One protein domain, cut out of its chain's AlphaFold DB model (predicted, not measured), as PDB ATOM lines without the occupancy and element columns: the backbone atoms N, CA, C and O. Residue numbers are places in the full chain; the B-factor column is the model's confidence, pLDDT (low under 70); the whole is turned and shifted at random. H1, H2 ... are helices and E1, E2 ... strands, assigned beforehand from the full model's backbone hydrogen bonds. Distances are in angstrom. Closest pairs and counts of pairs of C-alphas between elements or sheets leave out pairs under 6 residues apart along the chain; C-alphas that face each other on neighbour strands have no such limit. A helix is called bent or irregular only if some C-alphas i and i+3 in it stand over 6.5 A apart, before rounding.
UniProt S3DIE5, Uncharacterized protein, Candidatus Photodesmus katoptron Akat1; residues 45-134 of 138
ATOM      1  N   LYS A  45     -19.642  18.720 128.605       80.62
ATOM      2  CA  LYS A  45     -19.362  18.346 129.993       80.62
ATOM      3  C   LYS A  45     -20.624  17.752 130.601       80.62
ATOM      4  O   LYS A  45     -21.717  18.285 130.415       80.62
ATOM      5  N   LEU A  46     -20.466  16.639 131.312       84.44
ATOM      6  CA  LEU A  46     -21.597  15.932 131.905       84.44
ATOM      7  C   LEU A  46     -22.261  16.755 133.019       84.44
ATOM      8  O   LEU A  46     -23.487  16.846 133.091       84.44
ATOM      9  N   LEU A  47     -21.438  17.339 133.889       86.25
ATOM     10  CA  LEU A  47     -21.868  18.193 134.991       86.25
ATOM     11  C   LEU A  47     -21.764  19.663 134.595       86.25
ATOM     12  O   LEU A  47     -20.947  20.035 133.750       86.25
ATOM     13  N   ASN A  48     -22.584  20.498 135.225       82.19
ATOM     14  CA  ASN A  48     -22.577  21.929 134.973       82.19
ATOM     15  C   ASN A  48     -21.270  22.547 135.511       82.19
ATOM     16  O   ASN A  48     -21.081  22.562 136.727       82.19
ATOM     17  N   PRO A  49     -20.380  23.079 134.650       80.50
ATOM     18  CA  PRO A  49     -19.104  23.644 135.092       80.50
ATOM     19  C   PRO A  49     -19.259  24.963 135.859       80.50
ATOM     20  O   PRO A  49     -18.326  25.377 136.539       80.50
ATOM     21  N   ASN A  50     -20.418  25.617 135.754       82.62
ATOM     22  CA  ASN A  50     -20.681  26.916 136.372       82.62
ATOM     23  C   ASN A  50     -21.270  26.784 137.784       82.62
ATOM     24  O   ASN A  50     -21.507  27.792 138.447       82.62
ATOM     25  N   LEU A  51     -21.560  25.560 138.235       84.38
ATOM     26  CA  LEU A  51     -22.182  25.296 139.526       84.38
ATOM     27  C   LEU A  51     -21.315  24.361 140.362       84.38
ATOM     28  O   LEU A  51     -20.861  23.320 139.894       84.38
ATOM     29  N   GLU A  52     -21.150  24.696 141.640       87.00
ATOM     30  CA  GLU A  52     -20.445  23.818 142.566       87.00
ATOM     31  C   GLU A  52     -21.313  22.608 142.926       87.00
ATOM     32  O   GLU A  52     -22.432  22.740 143.439       87.00
ATOM     33  N   LEU A  53     -20.778  21.419 142.645       88.88
ATOM     34  CA  LEU A  53     -21.422  20.146 142.930       88.88
ATOM     35  C   LEU A  53     -21.493  19.908 144.443       88.88
ATOM     36  O   LEU A  53     -20.475  19.898 145.136       88.88
ATOM     37  N   LYS A  54     -22.709  19.672 144.932       91.75
ATOM     38  CA  LYS A  54     -23.012  19.376 146.335       91.75
ATOM     39  C   LYS A  54     -23.095  17.874 146.582       91.75
ATOM     40  O   LYS A  54     -22.487  17.370 147.521       91.75
ATOM     41  N   SER A  55     -23.853  17.167 145.748       92.00
ATOM     42  CA  SER A  55     -23.986  15.717 145.857       92.00
ATOM     43  C   SER A  55     -24.387  15.053 144.544       92.00
ATOM     44  O   SER A  55     -25.003  15.667 143.670       92.00
ATOM     45  N   LEU A  56     -24.043  13.775 144.410       91.44
ATOM     46  CA  LEU A  56     -24.494  12.889 143.342       91.44
ATOM     47  C   LEU A  56     -25.275  11.735 143.963       91.44
ATOM     48  O   LEU A  56     -24.715  10.921 144.690       91.44
ATOM     49  N   HIS A  57     -26.559  11.637 143.644       91.69
ATOM     50  CA  HIS A  57     -27.409  10.546 144.104       91.69
ATOM     51  C   HIS A  57     -27.603   9.525 142.989       91.69
ATOM     52  O   HIS A  57     -28.145   9.845 141.928       91.69
ATOM     53  N   PHE A  58     -27.181   8.293 143.258       90.19
ATOM     54  CA  PHE A  58     -27.402   7.122 142.420       90.19
ATOM     55  C   PHE A  58     -28.563   6.300 142.991       90.19
ATOM     56  O   PHE A  58     -29.085   6.588 144.065       90.19
ATOM     57  N   GLN A  59     -28.967   5.253 142.271       86.06
ATOM     58  CA  GLN A  59     -30.066   4.379 142.700       86.06
ATOM     59  C   GLN A  59     -29.804   3.674 144.044       86.06
ATOM     60  O   GLN A  59     -30.735   3.511 144.821       86.06
ATOM     61  N   HIS A  60     -28.557   3.271 144.313       85.38
ATOM     62  CA  HIS A  60     -28.193   2.420 145.461       85.38
ATOM     63  C   HIS A  60     -27.056   2.983 146.324       85.38
ATOM     64  O   HIS A  60     -26.496   2.253 147.138       85.38
ATOM     65  N   TRP A  61     -26.619   4.215 146.059       89.44
ATOM     66  CA  TRP A  61     -25.600   4.915 146.844       89.44
ATOM     67  C   TRP A  61     -25.599   6.402 146.494       89.44
ATOM     68  O   TRP A  61     -26.144   6.811 145.465       89.44
ATOM     69  N   SER A  62     -24.978   7.229 147.326       89.62
ATOM     70  CA  SER A  62     -24.751   8.641 147.021       89.62
ATOM     71  C   SER A  62     -23.324   9.061 147.326       89.62
ATOM     72  O   SER A  62     -22.579   8.387 148.034       89.62
ATOM     73  N   LEU A  63     -22.929  10.166 146.711       90.75
ATOM     74  CA  LEU A  63     -21.674  10.845 146.940       90.75
ATOM     75  C   LEU A  63     -22.001  12.252 147.424       90.75
ATOM     76  O   LEU A  63     -22.533  13.054 146.659       90.75
ATOM     77  N   ASP A  64     -21.680  12.550 148.671       90.81
ATOM     78  CA  ASP A  64     -22.059  13.794 149.328       90.81
ATOM     79  C   ASP A  64     -20.812  14.585 149.720       90.81
ATOM     80  O   ASP A  64     -19.867  14.032 150.280       90.81
ATOM     81  N   LYS A  65     -20.794  15.886 149.416       88.94
ATOM     82  CA  LYS A  65     -19.715  16.783 149.833       88.94
ATOM     83  C   LYS A  65     -20.047  17.357 151.208       88.94
ATOM     84  O   LYS A  65     -20.921  18.215 151.332       88.94
ATOM     85  N   ILE A  66     -19.353  16.890 152.244       86.50
ATOM     86  CA  ILE A  66     -19.557  17.295 153.640       86.50
ATOM     87  C   ILE A  66     -18.274  17.958 154.146       86.50
ATOM     88  O   ILE A  66     -17.204  17.356 154.127       86.50
ATOM     89  N   HIS A  67     -18.369  19.221 154.574       85.00
ATOM     90  CA  HIS A  67     -17.219  20.036 155.005       85.00
ATOM     91  C   HIS A  67     -16.060  20.069 153.988       85.00
ATOM     92  O   HIS A  67     -14.893  20.088 154.361       85.00
ATOM     93  N   GLY A  68     -16.376  20.040 152.690       83.44
ATOM     94  CA  GLY A  68     -15.375  20.039 151.619       83.44
ATOM     95  C   GLY A  68     -14.839  18.657 151.232       83.44
ATOM     96  O   GLY A  68     -14.284  18.533 150.144       83.44
ATOM     97  N   ASN A  69     -15.081  17.624 152.042       84.19
ATOM     98  CA  ASN A  69     -14.655  16.253 151.768       84.19
ATOM     99  C   ASN A  69     -15.781  15.447 151.120       84.19
ATOM    100  O   ASN A  69     -16.957  15.628 151.442       84.19
ATOM    101  N   TRP A  70     -15.422  14.549 150.206       90.00
ATOM    102  CA  TRP A  70     -16.388  13.671 149.557       90.00
ATOM    103  C   TRP A  70     -16.609  12.423 150.399       90.00
ATOM    104  O   TRP A  70     -15.663  11.771 150.821       90.00
ATOM    105  N   ILE A  71     -17.867  12.066 150.621       88.31
ATOM    106  CA  ILE A  71     -18.251  10.892 151.401       88.31
ATOM    107  C   ILE A  71     -19.167  10.031 150.543       88.31
ATOM    108  O   ILE A  71     -20.119  10.526 149.939       88.31
ATOM    109  N   ILE A  72     -18.869   8.734 150.466       88.44
ATOM    110  CA  ILE A  72     -19.770   7.758 149.851       88.44
ATOM    111  C   ILE A  72     -20.751   7.305 150.924       88.44
ATOM    112  O   ILE A  72     -20.366   6.669 151.902       88.44
ATOM    113  N   ASN A  73     -22.022   7.612 150.712       80.75
ATOM    114  CA  ASN A  73     -23.105   7.097 151.524       80.75
ATOM    115  C   ASN A  73     -23.647   5.823 150.860       80.75
ATOM    116  O   ASN A  73     -24.002   5.831 149.680       80.75
ATOM    117  N   GLN A  74     -23.744   4.749 151.655       70.62
ATOM    118  CA  GLN A  74     -24.149   3.374 151.298       70.62
ATOM    119  C   GLN A  74     -23.022   2.460 150.779       70.62
ATOM    120  O   GLN A  74     -22.001   2.911 150.265       70.62
ATOM    121  N   ASN A  75     -23.226   1.150 150.977       58.91
ATOM    122  CA  ASN A  75     -22.264   0.053 150.811       58.91
ATOM    123  C   ASN A  75     -21.867  -0.175 149.342       58.91
ATOM    124  O   ASN A  75     -22.217  -1.177 148.719       58.91
ATOM    125  N   LYS A  76     -21.133   0.776 148.764       62.44
ATOM    126  CA  LYS A  76     -20.421   0.550 147.519       62.44
ATOM    127  C   LYS A  76     -19.209  -0.327 147.830       62.44
ATOM    128  O   LYS A  76     -18.202   0.153 148.338       62.44
ATOM    129  N   THR A  77     -19.313  -1.610 147.506       51.94
ATOM    130  CA  THR A  77     -18.266  -2.631 147.655       51.94
ATOM    131  C   THR A  77     -17.145  -2.446 146.628       51.94
ATOM    132  O   THR A  77     -16.924  -3.269 145.744       51.94
ATOM    133  N   GLY A  78     -16.433  -1.322 146.701       59.28
ATOM    134  CA  GLY A  78     -15.286  -1.053 145.843       59.28
ATOM    135  C   GLY A  78     -14.186  -0.313 146.587       59.28
ATOM    136  O   GLY A  78     -14.458   0.634 147.314       59.28
ATOM    137  N   HIS A  79     -12.933  -0.690 146.339       64.50
ATOM    138  CA  HIS A  79     -11.726  -0.068 146.907       64.50
ATOM    139  C   HIS A  79     -11.460   1.381 146.433       64.50
ATOM    140  O   HIS A  79     -10.355   1.897 146.592       64.50
ATOM    141  N   VAL A  80     -12.434   2.049 145.808       76.25
ATOM    142  CA  VAL A  80     -12.255   3.381 145.215       76.25
ATOM    143  C   VAL A  80     -12.641   4.449 146.231       76.25
ATOM    144  O   VAL A  80     -13.766   4.452 146.728       76.25
ATOM    145  N   LYS A  81     -11.722   5.381 146.498       84.75
ATOM    146  CA  LYS A  81     -11.957   6.518 147.399       84.75
ATOM    147  C   LYS A  81     -13.056   7.442 146.863       84.75
ATOM    148  O   LYS A  81     -13.210   7.600 145.649       84.75
ATOM    149  N   ALA A  82     -13.792   8.074 147.772       85.62
ATOM    150  CA  ALA A  82     -14.899   8.972 147.450       85.62
ATOM    151  C   ALA A  82     -14.456  10.163 146.589       85.62
ATOM    152  O   ALA A  82     -15.103  10.486 145.597       85.62
ATOM    153  N   GLU A  83     -13.309  10.754 146.905       85.50
ATOM    154  CA  GLU A  83     -12.729  11.894 146.197       85.50
ATOM    155  C   GLU A  83     -12.366  11.525 144.762       85.50
ATOM    156  O   GLU A  83     -12.754  12.211 143.820       85.50
ATOM    157  N   GLN A  84     -11.694  10.384 144.585       86.19
ATOM    158  CA  GLN A  84     -11.326   9.885 143.263       86.19
ATOM    159  C   GLN A  84     -12.571   9.613 142.413       86.19
ATOM    160  O   GLN A  84     -12.577   9.811 141.199       86.19
ATOM    161  N   LEU A  85     -13.645   9.138 143.038       87.25
ATOM    162  CA  LEU A  85     -14.903   8.912 142.354       87.25
ATOM    163  C   LEU A  85     -15.568  10.234 141.949       87.25
ATOM    164  O   LEU A  85     -16.046  10.341 140.822       87.25
ATOM    165  N   ALA A  86     -15.570  11.227 142.838       87.75
ATOM    166  CA  ALA A  86     -16.067  12.570 142.560       87.75
ATOM    167  C   ALA A  86     -15.354  13.188 141.356       87.75
ATOM    168  O   ALA A  86     -15.998  13.658 140.419       87.75
ATOM    169  N   GLU A  87     -14.024  13.125 141.370       87.44
ATOM    170  CA  GLU A  87     -13.160  13.663 140.328       87.44
ATOM    171  C   GLU A  87     -13.430  12.983 138.985       87.44
ATOM    172  O   GLU A  87     -13.658  13.665 137.990       87.44
ATOM    173  N   ARG A  88     -13.536  11.646 138.970       89.50
ATOM    174  CA  ARG A  88     -13.888  10.888 137.760       89.50
ATOM    175  C   ARG A  88     -15.210  11.334 137.152       89.50
ATOM    176  O   ARG A  88     -15.294  11.424 135.937       89.50
ATOM    177  N   TRP A  89     -16.241  11.580 137.963       89.38
ATOM    178  CA  TRP A  89     -17.536  12.053 137.457       89.38
ATOM    179  C   TRP A  89     -17.470  13.497 136.951       89.38
ATOM    180  O   TRP A  89     -18.095  13.818 135.940       89.38
ATOM    181  N   GLN A  90     -16.696  14.355 137.616       87.00
ATOM    182  CA  GLN A  90     -16.474  15.742 137.196       87.00
ATOM    183  C   GLN A  90     -15.631  15.848 135.921       87.00
ATOM    184  O   GLN A  90     -15.828  16.775 135.136       87.00
ATOM    185  N   SER A  91     -14.744  14.883 135.677       86.38
ATOM    186  CA  SER A  91     -13.887  14.842 134.494       86.38
ATOM    187  C   SER A  91     -14.558  14.222 133.264       86.38
ATOM    188  O   SER A  91     -13.902  14.095 132.231       86.38
ATOM    189  N   ILE A  92     -15.826  13.790 133.338       86.38
ATOM    190  CA  ILE A  92     -16.507  13.192 132.181       86.38
ATOM    191  C   ILE A  92     -16.773  14.266 131.131       86.38
ATOM    192  O   ILE A  92     -17.543  15.211 131.328       86.38
ATOM    193  N   ILE A  93     -16.164  14.043 129.973       83.69
ATOM    194  CA  ILE A  93     -16.312  14.855 128.782       83.69
ATOM    195  C   ILE A  93     -16.979  13.992 127.711       83.69
ATOM    196  O   ILE A  93     -16.521  12.894 127.398       83.69
ATOM    197  N   GLY A  94     -18.096  14.475 127.176       79.56
ATOM    198  CA  GLY A  94     -18.878  13.781 126.167       79.56
ATOM    199  C   GLY A  94     -18.325  13.965 124.757       79.56
ATOM    200  O   GLY A  94     -17.923  15.061 124.358       79.56
ATOM    201  N   THR A  95     -18.403  12.891 123.974       82.06
ATOM    202  CA  THR A  95     -18.203  12.913 122.523       82.06
ATOM    203  C   THR A  95     -19.564  12.851 121.845       82.06
ATOM    204  O   THR A  95     -20.394  12.003 122.173       82.06
ATOM    205  N   LYS A  96     -19.812  13.744 120.883       80.81
ATOM    206  CA  LYS A  96     -21.048  13.712 120.099       80.81
ATOM    207  C   LYS A  96     -21.042  12.477 119.198       80.81
ATOM    208  O   LYS A  96     -20.156  12.332 118.360       80.81
ATOM    209  N   ILE A  97     -22.047  11.621 119.347       83.94
ATOM    210  CA  ILE A  97     -22.266  10.468 118.467       83.94
ATOM    211  C   ILE A  97     -23.292  10.813 117.382       83.94
ATOM    212  O   ILE A  97     -24.183  11.637 117.594       83.94
ATOM    213  N   ASN A  98     -23.153  10.201 116.207       87.56
ATOM    214  CA  ASN A  98     -24.133  10.313 115.126       87.56
ATOM    215  C   ASN A  98     -25.223   9.229 115.253       87.56
ATOM    216  O   ASN A  98     -25.074   8.259 116.000       87.56
ATOM    217  N   GLN A  99     -26.319   9.383 114.502       87.56
ATOM    218  CA  GLN A  99     -27.474   8.481 114.589       87.56
ATOM    219  C   GLN A  99     -27.130   7.032 114.215       87.56
ATOM    220  O   GLN A  99     -27.621   6.098 114.843       87.56
ATOM    221  N   GLN A 100     -26.262   6.833 113.220       89.19
ATOM    222  CA  GLN A 100     -25.827   5.501 112.799       89.19
ATOM    223  C   GLN A 100     -25.098   4.764 113.931       89.19
ATOM    224  O   GLN A 100     -25.410   3.610 114.214       89.19
ATOM    225  N   THR A 101     -24.176   5.445 114.617       85.81
ATOM    226  CA  THR A 101     -23.451   4.881 115.763       85.81
ATOM    227  C   THR A 101     -24.402   4.602 116.921       85.81
ATOM    228  O   THR A 101     -24.321   3.540 117.527       85.81
ATOM    229  N   TYR A 102     -25.339   5.517 117.196       87.00
ATOM    230  CA  TYR A 102     -26.363   5.324 118.225       87.00
ATOM    231  C   TYR A 102     -27.200   4.058 117.976       87.00
ATOM    232  O   TYR A 102     -27.322   3.215 118.865       87.00
ATOM    233  N   ASN A 103     -27.710   3.884 116.753       88.75
ATOM    234  CA  ASN A 103     -28.505   2.714 116.379       88.75
ATOM    235  C   ASN A 103     -27.701   1.405 116.480       88.75
ATOM    236  O   ASN A 103     -28.267   0.368 116.813       88.75
ATOM    237  N   ALA A 104     -26.390   1.448 116.226       87.81
ATOM    238  CA  ALA A 104     -25.521   0.277 116.331       87.81
ATOM    239  C   ALA A 104     -25.251  -0.150 117.784       87.81
ATOM    240  O   ALA A 104     -25.091  -1.340 118.050       87.81
ATOM    241  N   ILE A 105     -25.192   0.795 118.731       87.62
ATOM    242  CA  ILE A 105     -24.834   0.494 120.127       87.62
ATOM    243  C   ILE A 105     -26.045   0.260 121.030       87.62
ATOM    244  O   ILE A 105     -25.919  -0.512 121.980       87.62
ATOM    245  N   ILE A 106     -27.203   0.875 120.751       85.50
ATOM    246  CA  ILE A 106     -28.358   0.904 121.670       85.50
ATOM    247  C   ILE A 106     -28.850  -0.492 122.083       85.50
ATOM    248  O   ILE A 106     -29.201  -0.693 123.242       85.50
ATOM    249  N   SER A 107     -28.796  -1.478 121.184       85.19
ATOM    250  CA  SER A 107     -29.205  -2.866 121.451       85.19
ATOM    251  C   SER A 107     -28.285  -3.605 122.435       85.19
ATOM    252  O   SER A 107     -28.706  -4.564 123.081       85.19
ATOM    253  N   SER A 108     -27.034  -3.158 122.569       85.00
ATOM    254  CA  SER A 108     -26.021  -3.746 123.458       85.00
ATOM    255  C   SER A 108     -25.955  -3.088 124.843       85.00
ATOM    256  O   SER A 108     -25.213  -3.544 125.723       85.00
ATOM    257  N   LEU A 109     -26.713  -2.005 125.040       87.75
ATOM    258  CA  LEU A 109     -26.757  -1.266 126.292       87.75
ATOM    259  C   LEU A 109     -27.725  -1.930 127.280       87.75
ATOM    260  O   LEU A 109     -28.703  -2.580 126.914       87.75
ATOM    261  N   ASP A 110     -27.397  -1.802 128.557       87.81
ATOM    262  CA  ASP A 110     -28.247  -2.199 129.668       87.81
ATOM    263  C   ASP A 110     -29.338  -1.146 129.926       87.81
ATOM    264  O   ASP A 110     -29.361  -0.074 129.310       87.81
ATOM    265  N   ASN A 111     -30.239  -1.448 130.859       86.38
ATOM    266  CA  ASN A 111     -31.298  -0.540 131.274       86.38
ATOM    267  C   ASN A 111     -30.740   0.834 131.693       86.38
ATOM    268  O   ASN A 111     -29.687   0.908 132.343       86.38
ATOM    269  N   PRO A 112     -31.448   1.930 131.358       88.81
ATOM    270  CA  PRO A 112     -31.028   3.271 131.727       88.81
ATOM    271  C   PRO A 112     -30.932   3.405 133.244       88.81
ATOM    272  O   PRO A 112     -31.836   3.025 133.990       88.81
ATOM    273  N   LYS A 113     -29.841   4.012 133.699       89.00
ATOM    274  CA  LYS A 113     -29.632   4.364 135.099       89.00
ATOM    275  C   LYS A 113     -29.726   5.874 135.243       89.00
ATOM    276  O   LYS A 113     -29.274   6.629 134.383       89.00
ATOM    277  N   ILE A 114     -30.329   6.306 136.343       90.50
ATOM    278  CA  ILE A 114     -30.583   7.720 136.619       90.50
ATOM    279  C   ILE A 114     -29.680   8.171 137.761       90.50
ATOM    280  O   ILE A 114     -29.592   7.502 138.792       90.50
ATOM    281  N   ILE A 115     -29.042   9.322 137.574       91.06
ATOM    282  CA  ILE A 115     -28.263  10.031 138.588       91.06
ATOM    283  C   ILE A 115     -28.872  11.413 138.754       91.06
ATOM    284  O   ILE A 115     -29.212  12.077 137.775       91.06
ATOM    285  N   LYS A 116     -28.996  11.858 140.000       93.81
ATOM    286  CA  LYS A 116     -29.395  13.228 140.322       93.81
ATOM    287  C   LYS A 116     -28.189  13.978 140.864       93.81
ATOM    288  O   LYS A 116     -27.672  13.622 141.921       93.81
ATOM    289  N   ALA A 117     -27.751  15.001 140.139       93.69
ATOM    290  CA  ALA A 117     -26.679  15.889 140.564       93.69
ATOM    291  C   ALA A 117     -27.265  17.144 141.216       93.69
ATOM    292  O   ALA A 117     -27.982  17.910 140.571       93.69
ATOM    293  N   TYR A 118     -26.972  17.343 142.496       92.44
ATOM    294  CA  TYR A 118     -27.375  18.516 143.259       92.44
ATOM    295  C   TYR A 118     -26.221  19.507 143.331       92.44
ATOM    296  O   TYR A 118     -25.061  19.125 143.487       92.44
ATOM    297  N   TYR A 119     -26.557  20.791 143.284       92.12
ATOM    298  CA  TYR A 119     -25.602  21.892 143.320       92.12
ATOM    299  C   TYR A 119     -25.953  22.847 144.459       92.12
ATOM    300  O   TYR A 119     -27.120  22.945 144.836       92.12
ATOM    301  N   PHE A 120     -24.971  23.570 145.000       85.12
ATOM    302  CA  PHE A 120     -25.219  24.509 146.105       85.12
ATOM    303  C   PHE A 120     -26.150  25.666 145.709       85.12
ATOM    304  O   PHE A 120     -27.053  26.012 146.466       85.12
ATOM    305  N   ASN A 121     -25.992  26.198 144.494       84.44
ATOM    306  CA  ASN A 121     -26.747  27.354 143.996       84.44
ATOM    307  C   ASN A 121     -27.928  26.969 143.085       84.44
ATOM    308  O   ASN A 121     -28.413  27.799 142.318       84.44
ATOM    309  N   SER A 122     -28.398  25.715 143.137       83.06
ATOM    310  CA  SER A 122     -29.563  25.260 142.367       83.06
ATOM    311  C   SER A 122     -30.574  24.547 143.251       83.06
ATOM    312  O   SER A 122     -30.242  23.605 143.969       83.06
ATOM    313  N   ARG A 123     -31.842  24.955 143.142       81.12
ATOM    314  CA  ARG A 123     -32.955  24.276 143.819       81.12
ATOM    315  C   ARG A 123     -33.287  22.933 143.168       81.12
ATOM    316  O   ARG A 123     -33.669  21.997 143.862       81.12
ATOM    317  N   ASN A 124     -33.137  22.845 141.848       87.56
ATOM    318  CA  ASN A 124     -33.459  21.641 141.093       87.56
ATOM    319  C   ASN A 124     -32.183  20.842 140.801       87.56
ATOM    320  O   ASN A 124     -31.193  21.433 140.349       87.56
ATOM    321  N   PRO A 125     -32.188  19.518 141.025       90.88
ATOM    322  CA  PRO A 125     -31.085  18.680 140.596       90.88
ATOM    323  C   PRO A 125     -31.058  18.570 139.069       90.88
ATOM    324  O   PRO A 125     -32.096  18.582 138.406       90.88
ATOM    325  N   GLN A 126     -29.865  18.391 138.513       90.25
ATOM    326  CA  GLN A 126     -29.703  17.953 137.135       90.25
ATOM    327  C   GLN A 126     -29.918  16.437 137.077       90.25
ATOM    328  O   GLN A 126     -29.206  15.672 137.730       90.25
ATOM    329  N   THR A 127     -30.895  16.005 136.284       91.56
ATOM    330  CA  THR A 127     -31.131  14.585 136.009       91.56
ATOM    331  C   THR A 127     -30.218  14.131 134.880       91.56
ATOM    332  O   THR A 127     -30.243  14.689 133.786       91.56
ATOM    333  N   ILE A 128     -29.427  13.100 135.147       89.69
ATOM    334  CA  ILE A 128     -28.494  12.499 134.201       89.69
ATOM    335  C   ILE A 128     -28.948  11.064 133.967       89.69
ATOM    336  O   ILE A 128     -29.042  10.279 134.909       89.69
ATOM    337  N   ILE A 129     -29.231  10.725 132.713       90.12
ATOM    338  CA  ILE A 129     -29.548   9.358 132.296       90.12
ATOM    339  C   ILE A 129     -28.302   8.801 131.628       90.12
ATOM    340  O   ILE A 129     -27.801   9.385 130.667       90.12
ATOM    341  N   PHE A 130     -27.791   7.690 132.142       87.94
ATOM    342  CA  PHE A 130     -26.634   7.027 131.564       87.94
ATOM    343  C   PHE A 130     -26.942   5.569 131.255       87.94
ATOM    344  O   PHE A 130     -27.734   4.909 131.930       87.94
ATOM    345  N   TYR A 131     -26.272   5.078 130.223       87.81
ATOM    346  CA  TYR A 131     -26.351   3.705 129.761       87.81
ATOM    347  C   TYR A 131     -24.978   3.073 129.914       87.81
ATOM    348  O   TYR A 131     -23.953   3.722 129.706       87.81
ATOM    349  N   GLN A 132     -24.956   1.800 130.276       85.19
ATOM    350  CA  GLN A 132     -23.728   1.028 130.377       85.19
ATOM    351  C   GLN A 132     -23.847  -0.163 129.439       85.19
ATOM    352  O   GLN A 132     -24.929  -0.725 129.297       85.19
ATOM    353  N   LYS A 133     -22.751  -0.562 128.793       84.06
ATOM    354  CA  LYS A 133     -22.727  -1.836 128.070       84.06
ATOM    355  C   LYS A 133     -23.030  -2.959 129.063       84.06
ATOM    356  O   LYS A 133     -22.512  -2.925 130.183       84.06
ATOM    357  N   LYS A 134     -23.850  -3.937 128.668       77.50
ATOM    358  CA  LYS A 134     -24.072  -5.131 129.492       77.50
ATOM    359  C   LYS A 134     -22.713  -5.760 129.796       77.50
ATOM    360  O   LYS A 134     -21.946  -6.043 128.875       77.50
TER     361      LYS A 134
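This is residues 45 to 134 of the 138 residues of an uncharacterized protein of Candidatus Photodesmus katoptron Akat1 (UniProt S3DIE5). A strongly twisted five-stranded sheet makes the body, with helix H1 lying across one face over E3, E2 and E1, while helix H2 sits off the sheet at the far end of the domain. Residues 96 to 104, which include part of H2, stick out. The printed part has 90 residues, with named elements in the order E1 E2 E3 H1 H2 E4 E5; the antiparallel sheet has the order E3 E2 E1 E4 E5, and the class is mixed. It is only just compact, close to loose, with a radius of gyration of the C-alphas of 14.6 A and spans of 45 by 32 by 20 A.

Strand E1 is residues 53 to 57, beginning at C-alpha 53 (-21.422, 20.146, 142.930). E2 is residues 62 to 66 and E3 residues 69 to 73. E4, residues 113 to 119, is 19.8 A long. E5, residues 126 to 130, ends at C-alpha 130 (-26.634, 7.027, 131.564). H1 is residues 82 to 90, 12.4 A long. H2, residues 99 to 108, 15.2 A long, is irregular: C-alphas 104 and 107 are 7.0 A apart.

E1, E2 and E3 form a meander, each strand the antiparallel neighbour of the one before. N 63 and O 56 are 2.8 A apart, and N 71 and O 64 2.8 A. E1 and E4 are antiparallel at 154 degrees, with N 57 and O 116 at 2.9 A. The hairpin E4 and E5 has N 115 and O 128 at 2.8 A. H1 is on the sheet at a height of 9.0 A, and on the local plane it runs across the strands at 78 degrees to E1. H1's closest C-alphas to E3 are Glu 83 and Trp 70, 5.3 A apart. H1 and H2 are apart. Every O i to N i+4 pair in H1 is within hydrogen-bond range; in H2, 4 of 6 are.

The farthest C-alphas, those of His 67 and Gln 100, are 45.5 A apart. The printed part has no cut, and no link is long. Residues 75 to 79 have pLDDT under 70.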